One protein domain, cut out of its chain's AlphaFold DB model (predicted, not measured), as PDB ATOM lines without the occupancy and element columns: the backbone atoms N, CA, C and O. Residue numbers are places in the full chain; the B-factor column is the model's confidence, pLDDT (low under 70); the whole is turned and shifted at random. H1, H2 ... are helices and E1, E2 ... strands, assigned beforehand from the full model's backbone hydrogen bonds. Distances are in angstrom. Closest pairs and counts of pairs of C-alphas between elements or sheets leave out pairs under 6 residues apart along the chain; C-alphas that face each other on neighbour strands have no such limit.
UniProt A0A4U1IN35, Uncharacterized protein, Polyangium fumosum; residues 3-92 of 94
ATOM      1  N   MET A   3      46.352  -6.589  20.086       61.16
ATOM      2  CA  MET A   3      45.790  -5.346  20.613       61.16
ATOM      3  C   MET A   3      44.506  -5.031  19.859       61.16
ATOM      4  O   MET A   3      44.503  -5.070  18.631       61.16
ATOM      5  N   THR A   4      43.442  -4.726  20.593       67.44
ATOM      6  CA  THR A   4      42.194  -4.198  20.038       67.44
ATOM      7  C   THR A   4      41.949  -2.801  20.592       67.44
ATOM      8  O   THR A   4      42.402  -2.456  21.688       67.44
ATOM      9  N   HIS A   5      41.245  -1.983  19.815       64.44
ATOM     10  CA  HIS A   5      40.859  -0.633  20.196       64.44
ATOM     11  C   HIS A   5      39.342  -0.467  20.101       64.44
ATOM     12  O   HIS A   5      38.702  -1.042  19.220       64.44
ATOM     13  N   ALA A   6      38.773   0.344  20.983       68.12
ATOM     14  CA  ALA A   6      37.396   0.805  20.877       68.12
ATOM     15  C   ALA A   6      37.341   2.288  21.241       68.12
ATOM     16  O   ALA A   6      37.972   2.712  22.210       68.12
ATOM     17  N   ALA A   7      36.589   3.068  20.473       68.75
ATOM     18  CA  ALA A   7      36.333   4.466  20.780       68.75
ATOM     19  C   ALA A   7      34.971   4.596  21.466       68.75
ATOM     20  O   ALA A   7      33.954   4.153  20.925       68.75
ATOM     21  N   TYR A   8      34.963   5.175  22.665       66.75
ATOM     22  CA  TYR A   8      33.776   5.247  23.513       66.75
ATOM     23  C   TYR A   8      33.076   6.602  23.377       66.75
ATOM     24  O   TYR A   8      33.718   7.644  23.260       66.75
ATOM     25  N   HIS A   9      31.741   6.583  23.436       61.09
ATOM     26  CA  HIS A   9      30.905   7.780  23.529       61.09
ATOM     27  C   HIS A   9      30.984   8.377  24.949       61.09
ATOM     28  O   HIS A   9      30.080   8.193  25.762       61.09
ATOM     29  N   GLN A  10      32.081   9.054  25.271       66.56
ATOM     30  CA  GLN A  10      32.172   9.990  26.400       66.56
ATOM     31  C   GLN A  10      32.653  11.345  25.876       66.56
ATOM     32  O   GLN A  10      33.172  11.412  24.765       66.56
ATOM     33  N   ASP A  11      32.436  12.415  26.640       67.00
ATOM     34  CA  ASP A  11      32.909  13.759  26.301       67.00
ATOM     35  C   ASP A  11      34.010  14.187  27.291       67.00
ATOM     36  O   ASP A  11      33.718  14.305  28.487       67.00
ATOM     37  N   PRO A  12      35.270  14.373  26.847       69.38
ATOM     38  CA  PRO A  12      35.766  14.167  25.482       69.38
ATOM     39  C   PRO A  12      35.902  12.674  25.106       69.38
ATOM     40  O   PRO A  12      36.114  11.828  25.984       69.38
ATOM     41  N   PRO A  13      35.814  12.322  23.808       75.38
ATOM     42  CA  PRO A  13      35.942  10.940  23.363       75.38
ATOM     43  C   PRO A  13      37.372  10.434  23.564       75.38
ATOM     44  O   PRO A  13      38.345  11.142  23.301       75.38
ATOM     45  N   PHE A  14      37.497   9.176  23.980       77.81
ATOM     46  CA  PHE A  14      38.781   8.515  24.204       77.81
ATOM     47  C   PHE A  14      38.815   7.136  23.540       77.81
ATOM     48  O   PHE A  14      37.784   6.492  23.309       77.81
ATOM     49  N   VAL A  15      40.027   6.665  23.259       81.62
ATOM     50  CA  VAL A  15      40.283   5.295  22.819       81.62
ATOM     51  C   VAL A  15      40.564   4.439  24.043       81.62
ATOM     52  O   VAL A  15      41.494   4.730  24.788       81.62
ATOM     53  N   GLY A  16      39.820   3.356  24.244       79.81
ATOM     54  CA  GLY A  16      40.260   2.276  25.122       79.81
ATOM     55  C   GLY A  16      41.037   1.236  24.326       79.81
ATOM     56  O   GLY A  16      40.513   0.663  23.369       79.81
ATOM     57  N   LEU A  17      42.272   0.979  24.740       75.56
ATOM     58  CA  LEU A  17      43.099  -0.100  24.218       75.56
ATOM     59  C   LEU A  17      43.062  -1.282  25.173       75.56
ATOM     60  O   LEU A  17      43.212  -1.101  26.379       75.56
ATOM     61  N   LYS A  18      42.878  -2.486  24.630       72.38
ATOM     62  CA  LYS A  18      42.920  -3.746  25.377       72.38
ATOM     63  C   LYS A  18      43.950  -4.669  24.744       72.38
ATOM     64  O   LYS A  18      43.979  -4.832  23.523       72.38
ATOM     65  N   TYR A  19      44.790  -5.288  25.562       69.75
ATOM     66  CA  TYR A  19      45.749  -6.274  25.077       69.75
ATOM     67  C   TYR A  19      45.984  -7.397  26.081       69.75
ATOM     68  O   TYR A  19      45.861  -7.238  27.296       69.75
ATOM     69  N   VAL A  20      46.349  -8.549  25.530       64.19
ATOM     70  CA  VAL A  20      46.682  -9.779  26.252       64.19
ATOM     71  C   VAL A  20      47.823 -10.485  25.531       64.19
ATOM     72  O   VAL A  20      47.983 -10.396  24.305       64.19
ATOM     73  N   CYS A  21      48.639 -11.198  26.296       63.38
ATOM     74  CA  CYS A  21      49.664 -12.082  25.758       63.38
ATOM     75  C   CYS A  21      49.101 -13.504  25.683       63.38
ATOM     76  O   CYS A  21      48.531 -13.987  26.652       63.38
ATOM     77  N   GLY A  22      49.267 -14.174  24.540       59.50
ATOM     78  CA  GLY A  22      48.923 -15.594  24.401       59.50
ATOM     79  C   GLY A  22      47.465 -15.923  24.060       59.50
ATOM     80  O   GLY A  22      47.176 -17.104  23.908       59.50
ATOM     81  N   LEU A  23      46.572 -14.939  23.873       60.97
ATOM     82  CA  LEU A  23      45.187 -15.196  23.441       60.97
ATOM     83  C   LEU A  23      44.937 -14.803  21.969       60.97
ATOM     84  O   LEU A  23      45.562 -13.864  21.454       60.97
ATOM     85  N   PRO A  24      44.037 -15.509  21.263       61.03
ATOM     86  CA  PRO A  24      43.548 -15.101  19.952       61.03
ATOM     87  C   PRO A  24      42.738 -13.785  19.983       61.03
ATOM     88  O   PRO A  24      42.198 -13.391  21.007       61.03
ATOM     89  N   ALA A  25      42.666 -13.080  18.840       60.69
ATOM     90  CA  ALA A  25      42.026 -11.754  18.743       60.69
ATOM     91  C   ALA A  25      40.515 -11.802  19.008       60.69
ATOM     92  O   ALA A  25      39.983 -10.893  19.631       60.69
ATOM     93  N   VAL A  26      39.859 -12.888  18.584       58.19
ATOM     94  CA  VAL A  26      38.418 -13.112  18.775       58.19
ATOM     95  C   VAL A  26      38.012 -13.079  20.251       58.19
ATOM     96  O   VAL A  26      36.904 -12.672  20.582       58.19
ATOM     97  N   ASP A  27      38.935 -13.412  21.154       59.34
ATOM     98  CA  ASP A  27      38.659 -13.407  22.587       59.34
ATOM     99  C   ASP A  27      38.656 -11.977  23.154       59.34
ATOM    100  O   ASP A  27      37.925 -11.691  24.096       59.34
ATOM    101  N   LEU A  28      39.399 -11.041  22.548       60.66
ATOM    102  CA  LEU A  28      39.449  -9.634  22.974       60.66
ATOM    103  C   LEU A  28      38.179  -8.841  22.625       60.66
ATOM    104  O   LEU A  28      37.875  -7.856  23.303       60.66
ATOM    105  N   GLU A  29      37.467  -9.239  21.571       58.91
ATOM    106  CA  GLU A  29      36.246  -8.573  21.093       58.91
ATOM    107  C   GLU A  29      35.001  -8.990  21.893       58.91
ATOM    108  O   GLU A  29      34.094  -8.182  22.079       58.91
ATOM    109  N   GLY A  30      34.986 -10.209  22.444       54.56
ATOM    110  CA  GLY A  30      33.869 -10.778  23.212       54.56
ATOM    111  C   GLY A  30      33.749 -10.307  24.669       54.56
ATOM    112  O   GLY A  30      33.011 -10.900  25.452       54.56
ATOM    113  N   TRP A  31      34.480  -9.268  25.072       51.03
ATOM    114  CA  TRP A  31      34.383  -8.713  26.425       51.03
ATOM    115  C   TRP A  31      33.158  -7.780  26.517       51.03
ATOM    116  O   TRP A  31      33.201  -6.730  25.868       51.03
ATOM    117  N   PRO A  32      32.110  -8.058  27.337       56.69
ATOM    118  CA  PRO A  32      32.228  -8.461  28.751       56.69
ATOM    119  C   PRO A  32      31.295  -9.600  29.271       56.69
ATOM    120  O   PRO A  32      30.274  -9.933  28.686       56.69
ATOM    121  N   LYS A  33      31.613 -10.054  30.502       50.72
ATOM    122  CA  LYS A  33      30.781 -10.645  31.588       50.72
ATOM    123  C   LYS A  33      30.360 -12.125  31.609       50.72
ATOM    124  O   LYS A  33      30.252 -12.626  32.725       50.72
ATOM    125  N   GLU A  34      30.169 -12.833  30.497       53.69
ATOM    126  CA  GLU A  34      29.541 -14.180  30.563       53.69
ATOM    127  C   GLU A  34      30.364 -15.332  29.977       53.69
ATOM    128  O   GLU A  34      29.997 -16.492  30.147       53.69
ATOM    129  N   ASP A  35      31.494 -15.051  29.325       58.97
ATOM    130  CA  ASP A  35      32.319 -16.115  28.753       58.97
ATOM    131  C   ASP A  35      33.157 -16.811  29.853       58.97
ATOM    132  O   ASP A  35      34.021 -16.173  30.475       58.97
ATOM    133  N   PRO A  36      32.941 -18.123  30.095       60.84
ATOM    134  CA  PRO A  36      33.620 -18.877  31.147       60.84
ATOM    135  C   PRO A  36      35.145 -18.864  31.022       60.84
ATOM    136  O   PRO A  36      35.837 -18.989  32.032       60.84
ATOM    137  N   ARG A  37      35.697 -18.660  29.818       59.06
ATOM    138  CA  ARG A  37      37.150 -18.625  29.581       59.06
ATOM    139  C   ARG A  37      37.844 -17.500  30.354       59.06
ATOM    140  O   ARG A  37      39.022 -17.622  30.688       59.06
ATOM    141  N   TRP A  38      37.109 -16.444  30.708       54.84
ATOM    142  CA  TRP A  38      37.599 -15.343  31.543       54.84
ATOM    143  C   TRP A  38      37.423 -15.582  33.046       54.84
ATOM    144  O   TRP A  38      38.100 -14.942  33.843       54.84
ATOM    145  N   THR A  39      36.572 -16.527  33.458       55.59
ATOM    146  CA  THR A  39      36.454 -16.920  34.877       55.59
ATOM    147  C   THR A  39      37.632 -17.778  35.348       55.59
ATOM    148  O   THR A  39      37.979 -17.752  36.524       55.59
ATOM    149  N   THR A  40      38.302 -18.484  34.428       53.41
ATOM    150  CA  THR A  40      39.490 -19.317  34.697       53.41
ATOM    151  C   THR A  40      40.825 -18.584  34.526       53.41
ATOM    152  O   THR A  40      41.859 -19.084  34.966       53.41
ATOM    153  N   HIS A  41      40.824 -17.398  33.913       53.38
ATOM    154  CA  HIS A  41      42.007 -16.553  33.742       53.38
ATOM    155  C   HIS A  41      41.780 -15.204  34.443       53.38
ATOM    156  O   HIS A  41      41.198 -14.297  33.855       53.38
ATOM    157  N   PRO A  42      42.235 -15.043  35.702       49.88
ATOM    158  CA  PRO A  42      41.823 -13.939  36.573       49.88
ATOM    159  C   PRO A  42      42.433 -12.581  36.211       49.88
ATOM    160  O   PRO A  42      42.195 -11.600  36.911       49.88
ATOM    161  N   THR A  43      43.247 -12.495  35.158       54.03
ATOM    162  CA  THR A  43      43.854 -11.225  34.765       54.03
ATOM    163  C   THR A  43      42.975 -10.563  33.708       54.03
ATOM    164  O   THR A  43      42.974 -11.021  32.562       54.03
ATOM    165  N   PRO A  44      42.224  -9.497  34.049       58.19
ATOM    166  CA  PRO A  44      41.542  -8.712  33.034       58.19
ATOM    167  C   PRO A  44      42.567  -8.217  32.002       58.19
ATOM    168  O   PRO A  44      43.722  -7.963  32.367       58.19
ATOM    169  N   PRO A  45      42.183  -8.083  30.719       62.50
ATOM    170  CA  PRO A  45      43.055  -7.514  29.708       62.50
ATOM    171  C   PRO A  45      43.573  -6.173  30.214       62.50
ATOM    172  O   PRO A  45      42.802  -5.353  30.723       62.50
ATOM    173  N   LEU A  46      44.882  -5.963  30.083       60.66
ATOM    174  CA  LEU A  46      45.485  -4.692  30.450       60.66
ATOM    175  C   LEU A  46      44.850  -3.621  29.568       60.66
ATOM    176  O   LEU A  46      44.910  -3.684  28.336       60.66
ATOM    177  N   GLY A  47      44.166  -2.697  30.233       66.56
ATOM    178  CA  GLY A  47      43.401  -1.633  29.618       66.56
ATOM    179  C   GLY A  47      44.026  -0.287  29.931       66.56
ATOM    180  O   GLY A  47      44.399  -0.034  31.075       66.56
ATOM    181  N   PHE A  48      44.124   0.582  28.936       77.69
ATOM    182  CA  PHE A  48      44.419   1.993  29.163       77.69
ATOM    183  C   PHE A  48      43.650   2.855  28.170       77.69
ATOM    184  O   PHE A  48      43.246   2.394  27.098       77.69
ATOM    185  N   THR A  49      43.408   4.097  28.568       82.56
ATOM    186  CA  THR A  49      42.695   5.092  27.772       82.56
ATOM    187  C   THR A  49      43.682   6.063  27.149       82.56
ATOM    188  O   THR A  49      44.635   6.470  27.808       82.56
ATOM    189  N   MET A  50      43.446   6.443  25.899       87.44
ATOM    190  CA  MET A  50      44.224   7.451  25.186       87.44
ATOM    191  C   MET A  50      43.301   8.541  24.645       87.44
ATOM    192  O   MET A  50      42.254   8.247  24.064       87.44
ATOM    193  N   SER A  51      43.715   9.790  24.809       89.19
ATOM    194  CA  SER A  51      43.117  10.978  24.204       89.19
ATOM    195  C   SER A  51      43.853  11.355  22.915       89.19
ATOM    196  O   SER A  51      44.938  10.848  22.627       89.19
ATOM    197  N   VAL A  52      43.276  12.265  22.124       89.62
ATOM    198  CA  VAL A  52      43.970  12.843  20.959       89.62
ATOM    199  C   VAL A  52      45.304  13.454  21.399       89.62
ATOM    200  O   VAL A  52      45.352  14.229  22.349       89.62
ATOM    201  N   GLY A  53      46.383  13.105  20.695       88.25
ATOM    202  CA  GLY A  53      47.752  13.523  21.012       88.25
ATOM    203  C   GLY A  53      48.550  12.530  21.862       88.25
ATOM    204  O   GLY A  53      49.780  12.563  21.801       88.25
ATOM    205  N   ASP A  54      47.900  11.608  22.580       90.25
ATOM    206  CA  ASP A  54      48.609  10.565  23.325       90.25
ATOM    207  C   ASP A  54      49.319   9.606  22.366       90.25
ATOM    208  O   ASP A  54      48.815   9.296  21.283       90.25
ATOM    209  N   CYS A  55      50.480   9.092  22.780       89.69
ATOM    210  CA  CYS A  55      51.307   8.206  21.966       89.69
ATOM    211  C   CYS A  55      51.599   6.885  22.674       89.69
ATOM    212  O   CYS A  55      52.000   6.856  23.837       89.69
ATOM    213  N   LEU A  56      51.483   5.789  21.928       89.38
ATOM    214  CA  LEU A  56      51.846   4.452  22.372       89.38
ATOM    215  C   LEU A  56      53.088   3.969  21.630       89.38
ATOM    216  O   LEU A  56      53.124   3.964  20.400       89.38
ATOM    217  N   LEU A  57      54.098   3.520  22.375       87.69
ATOM    218  CA  LEU A  57      55.258   2.857  21.792       87.69
ATOM    219  C   LEU A  57      54.925   1.396  21.479       87.69
ATOM    220  O   LEU A  57      54.725   0.591  22.388       87.69
ATOM    221  N   LEU A  58      54.946   1.046  20.197       84.88
ATOM    222  CA  LEU A  58      54.888  -0.328  19.718       84.88
ATOM    223  C   LEU A  58      56.211  -0.665  19.037       84.88
ATOM    224  O   LEU A  58      56.565  -0.090  18.007       84.88
ATOM    225  N   ASN A  59      56.950  -1.604  19.631       87.25
ATOM    226  CA  ASN A  59      58.319  -1.934  19.240       87.25
ATOM    227  C   ASN A  59      59.244  -0.696  19.287       87.25
ATOM    228  O   ASN A  59      59.610  -0.229  20.368       87.25
ATOM    229  N   GLU A  60      59.585  -0.146  18.125       91.38
ATOM    230  CA  GLU A  60      60.445   1.028  17.957       91.38
ATOM    231  C   GLU A  60      59.679   2.247  17.436       91.38
ATOM    232  O   GLU A  60      60.281   3.282  17.171       91.38
ATOM    233  N   THR A  61      58.360   2.167  17.277       92.44
ATOM    234  CA  THR A  61      57.563   3.238  16.673       92.44
ATOM    235  C   THR A  61      56.497   3.719  17.642       92.44
ATOM    236  O   THR A  61      55.732   2.932  18.195       92.44
ATOM    237  N   PHE A  62      56.444   5.030  17.853       92.56
ATOM    238  CA  PHE A  62      55.360   5.676  18.573       92.56
ATOM    239  C   PHE A  62      54.209   5.958  17.612       92.56
ATOM    240  O   PHE A  62      54.373   6.702  16.639       92.56
ATOM    241  N   TYR A  63      53.050   5.392  17.923       92.12
ATOM    242  CA  TYR A  63      51.789   5.651  17.247       92.12
ATOM    243  C   TYR A  63      50.963   6.598  18.110       92.12
ATOM    244  O   TYR A  63      50.609   6.248  19.234       92.12
ATOM    245  N   CYS A  64      50.692   7.798  17.604       92.62
ATOM    246  CA  CYS A  64      49.913   8.802  18.321       92.62
ATOM    247  C   CYS A  64      48.479   8.851  17.806       92.62
ATOM    248  O   CYS A  64      48.245   8.673  16.609       92.62
ATOM    249  N   VAL A  65      47.533   9.100  18.708       92.75
ATOM    250  CA  VAL A  65      46.117   9.256  18.367       92.75
ATOM    251  C   VAL A  65      45.933  10.569  17.612       92.75
ATOM    252  O   VAL A  65      46.165  11.645  18.161       92.75
ATOM    253  N   GLU A  66      45.517  10.479  16.351       92.69
ATOM    254  CA  GLU A  66      45.254  11.638  15.489       92.69
ATOM    255  C   GLU A  66      43.796  12.093  15.600       92.69
ATOM    256  O   GLU A  66      43.516  13.290  15.645       92.69
ATOM    257  N   SER A  67      42.862  11.145  15.700       91.06
ATOM    258  CA  SER A  67      41.442  11.442  15.892       91.06
ATOM    259  C   SER A  67      40.720  10.306  16.601       91.06
ATOM    260  O   SER A  67      41.021   9.135  16.363       91.06
ATOM    261  N   VAL A  68      39.714  10.663  17.399       87.88
ATOM    262  CA  VAL A  68      38.776   9.721  18.014       87.88
ATOM    263  C   VAL A  68      37.363  10.108  17.599       87.88
ATOM    264  O   VAL A  68      36.925  11.232  17.839       87.88
ATOM    265  N   LYS A  69      36.656   9.175  16.969       85.81
ATOM    266  CA  LYS A  69      35.224   9.252  16.673       85.81
ATOM    267  C   LYS A  69      34.554   8.024  17.280       85.81
ATOM    268  O   LYS A  69      35.217   7.014  17.475       85.81
ATOM    269  N   PRO A  70      33.257   8.043  17.584       76.50
ATOM    270  CA  PRO A  70      32.628   6.845  18.116       76.50
ATOM    271  C   PRO A  70      32.787   5.634  17.188       76.50
ATOM    272  O   PRO A  70      32.504   5.723  15.998       76.50
ATOM    273  N   GLY A  71      33.283   4.521  17.735       74.06
ATOM    274  CA  GLY A  71      33.594   3.305  16.976       74.06
ATOM    275  C   GLY A  71      34.884   3.335  16.138       74.06
ATOM    276  O   GLY A  71      35.296   2.281  15.664       74.06
ATOM    277  N   GLU A  72      35.559   4.479  15.991       79.50
ATOM    278  CA  GLU A  72      36.729   4.629  15.118       79.50
ATOM    279  C   GLU A  72      37.839   5.463  15.777       79.50
ATOM    280  O   GLU A  72      37.619   6.555  16.300       79.50
ATOM    281  N   ALA A  73      39.075   4.977  15.707       86.44
ATOM    282  CA  ALA A  73      40.246   5.725  16.139       86.44
ATOM    283  C   ALA A  73      41.335   5.660  15.070       86.44
ATOM    284  O   ALA A  73      41.644   4.586  14.555       86.44
ATOM    285  N   THR A  74      41.944   6.806  14.777       89.62
ATOM    286  CA  THR A  74      43.039   6.901  13.809       89.62
ATOM    287  C   THR A  74      44.349   7.084  14.547       89.62
ATOM    288  O   THR A  74      44.486   7.975  15.390       89.62
ATOM    289  N   PHE A  75      45.328   6.259  14.192       91.94
ATOM    290  CA  PHE A  75      46.675   6.313  14.738       91.94
ATOM    291  C   PHE A  75      47.667   6.663  13.642       91.94
ATOM    292  O   PHE A  75      47.653   6.070  12.563       91.94
ATOM    293  N   ARG A  76      48.585   7.577  13.949       93.25
ATOM    294  CA  ARG A  76      49.679   7.959  13.061       93.25
ATOM    295  C   ARG A  76      51.011   7.532  13.658       93.25
ATOM    296  O   ARG A  76      51.289   7.817  14.820       93.25
ATOM    297  N   ALA A  77      51.855   6.884  12.857       93.81
ATOM    298  CA  ALA A  77      53.257   6.686  13.209       93.81
ATOM    299  C   ALA A  77      53.965   8.051  13.228       93.81
ATOM    300  O   ALA A  77      54.161   8.664  12.179       93.81
ATOM    301  N   THR A  78      54.328   8.537  14.413       92.75
ATOM    302  CA  THR A  78      54.808   9.920  14.592       92.75
ATOM    303  C   THR A  78      56.281   9.978  14.958       92.75
ATOM    304  O   THR A  78      56.992  10.867  14.489       92.75
ATOM    305  N   PHE A  79      56.772   9.036  15.766       92.88
ATOM    306  CA  PHE A  79      58.174   9.012  16.183       92.88
ATOM    307  C   PHE A  79      58.776   7.615  16.068       92.88
ATOM    308  O   PHE A  79      58.076   6.615  16.216       92.88
ATOM    309  N   LYS A  80      60.091   7.542  15.858       93.81
ATOM    310  CA  LYS A  80      60.868   6.307  15.920       93.81
ATOM    311  C   LYS A  80      61.878   6.385  17.063       93.81
ATOM    312  O   LYS A  80      62.650   7.335  17.156       93.81
ATOM    313  N   LYS A  81      61.861   5.376  17.930       91.19
ATOM    314  CA  LYS A  81      62.851   5.132  18.974       91.19
ATOM    315  C   LYS A  81      63.959   4.263  18.396       91.19
ATOM    316  O   LYS A  81      63.716   3.106  18.076       91.19
ATOM    317  N   THR A  82      65.172   4.790  18.319       88.50
ATOM    318  CA  THR A  82      66.354   4.004  17.941       88.50
ATOM    319  C   THR A  82      67.165   3.712  19.196       88.50
ATOM    320  O   THR A  82      67.438   4.626  19.980       88.50
ATOM    321  N   ARG A  83      67.521   2.443  19.423       78.25
ATOM    322  CA  ARG A  83      68.405   2.056  20.530       78.25
ATOM    323  C   ARG A  83      69.854   2.029  20.038       78.25
ATOM    324  O   ARG A  83      70.233   1.118  19.311       78.25
ATOM    325  N   GLY A  84      70.634   3.034  20.429       74.19
ATOM    326  CA  GLY A  84      72.097   3.046  20.331       74.19
ATOM    327  C   GLY A  84      72.724   3.136  21.726       74.19
ATOM    328  O   GLY A  84      72.124   2.682  22.699       74.19
ATOM    329  N   HIS A  85      73.897   3.767  21.842       72.44
ATOM    330  CA  HIS A  85      74.477   4.128  23.150       72.44
ATOM    331  C   HIS A  85      73.574   5.092  23.943       72.44
ATOM    332  O   HIS A  85      73.563   5.059  25.170       72.44
ATOM    333  N   GLU A  86      72.771   5.891  23.237       79.06
ATOM    334  CA  GLU A  86      71.708   6.726  23.792       79.06
ATOM    335  C   GLU A  86      70.358   6.369  23.156       79.06
ATOM    336  O   GLU A  86      70.280   5.807  22.055       79.06
ATOM    337  N   VAL A  87      69.269   6.694  23.857       81.38
ATOM    338  CA  VAL A  87      67.911   6.570  23.319       81.38
ATOM    339  C   VAL A  87      67.600   7.811  22.491       81.38
ATOM    340  O   VAL A  87      67.370   8.883  23.043       81.38
ATOM    341  N   LEU A  88      67.531   7.651  21.171       87.31
ATOM    342  CA  LEU A  88      67.136   8.721  20.256       87.31
ATOM    343  C   LEU A  88      65.673   8.551  19.847       87.31
ATOM    344  O   LEU A  88      65.269   7.477  19.396       87.31
ATOM    345  N   ILE A  89      64.890   9.622  19.983       89.94
ATOM    346  CA  ILE A  89      63.506   9.700  19.504       89.94
ATOM    347  C   ILE A  89      63.469  10.712  18.361       89.94
ATOM    348  O   ILE A  89      63.695  11.901  18.569       89.94
ATOM    349  N   THR A  90      63.193  10.245  17.145       92.00
ATOM    350  CA  THR A  90      63.144  11.089  15.944       92.00
ATOM    351  C   THR A  90      61.735  11.144  15.377       92.00
ATOM    352  O   THR A  90      61.029  10.139  15.339       92.00
ATOM    353  N   ARG A  91      61.300  12.327  14.930       91.56
ATOM    354  CA  ARG A  91      60.000  12.489  14.266       91.56
ATOM    355  C   ARG A  91      60.048  11.859  12.876       91.56
ATOM    356  O   ARG A  91      60.937  12.171  12.085       91.56
ATOM    357  N   ILE A  92      59.078  11.002  12.578       90.25
ATOM    358  CA  ILE A  92      58.873  10.430  11.247       90.25
ATOM    359  C   ILE A  92      58.270  11.540  10.382       90.25
ATOM    360  O   ILE A  92      57.273  12.159  10.763       90.25
TER     361      ILE A  92
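AT A GLANCE: This is residues 3 to 92 of the 94 residues of an uncharacterized protein of Polyangium fumosum (UniProt A0A4U1IN35). Two twisted sheets, E1 E2 E3 and E4 E5 E6 E7, lie partly face to face with their strands crossed, a loose sandwich. The far end of hairpin E6 and E7 makes one end of the long axis; the long loop of residues 30 to 45 makes the other, with short helix H1 over the smaller sheet. The printed part has 90 residues, mostly strand, in the order E1 E2 H1 E3 E4 E5 E6 E7; both sheets are antiparallel, in the orders E1 - E2 - E3 and E4 - E5 - E6 - E7. It is loose, with a radius of gyration of the C-alphas of 15.6 A, and flat, spanning 47 by 34 by 16 A.

IN THESE COORDINATES: Find C-alpha 3 at (45.790, -5.346, 20.613), where E1, residues 3 to 8, begins. E2 is residues 14 to 20, 20.0 A long; H1 is 25 to 29; E3 is 46 to 50. Then come E4, 55 to 58, E5, 61 to 69, 23.1 A, and E6, 72 to 83, 32.2 A. E7, 87 to 91, ends at C-alpha 91, (60.000, 12.489, 14.266).

HOW THE PARTS SIT: In the meander E4 E5 E6 E7, each strand the antiparallel neighbour of the one before, look for N 56 and O 63 at 2.9 A, N 64 and O 76 at 2.8 A, and N 80 and O 90 at 2.8 A, within hydrogen-bond range. In the other sheet, find N 6 and O 16 at 3.0 A and N 17 and O 48 at 2.9 A. The sandwich's facing parts are 8.9 A centre to centre, their strands at 46 degrees; the closest C-alphas of E1 and E6 are Ala 7 and Glu 72, 5.7 A. H1 is on the sheet E1 E2 E3 at a height of 8.2 A; 0 of 1 O i to N i+4 pairs and 1 of 2 O i to N i+3 pairs are within range.

THE WHOLE: The C-alphas of Glu 34 and His 85 are the farthest apart, 49.1 A. The printed part has no cut, and the link H1 to E3 is long. Residues 3 to 12 and 19 to 47 have pLDDT under 70.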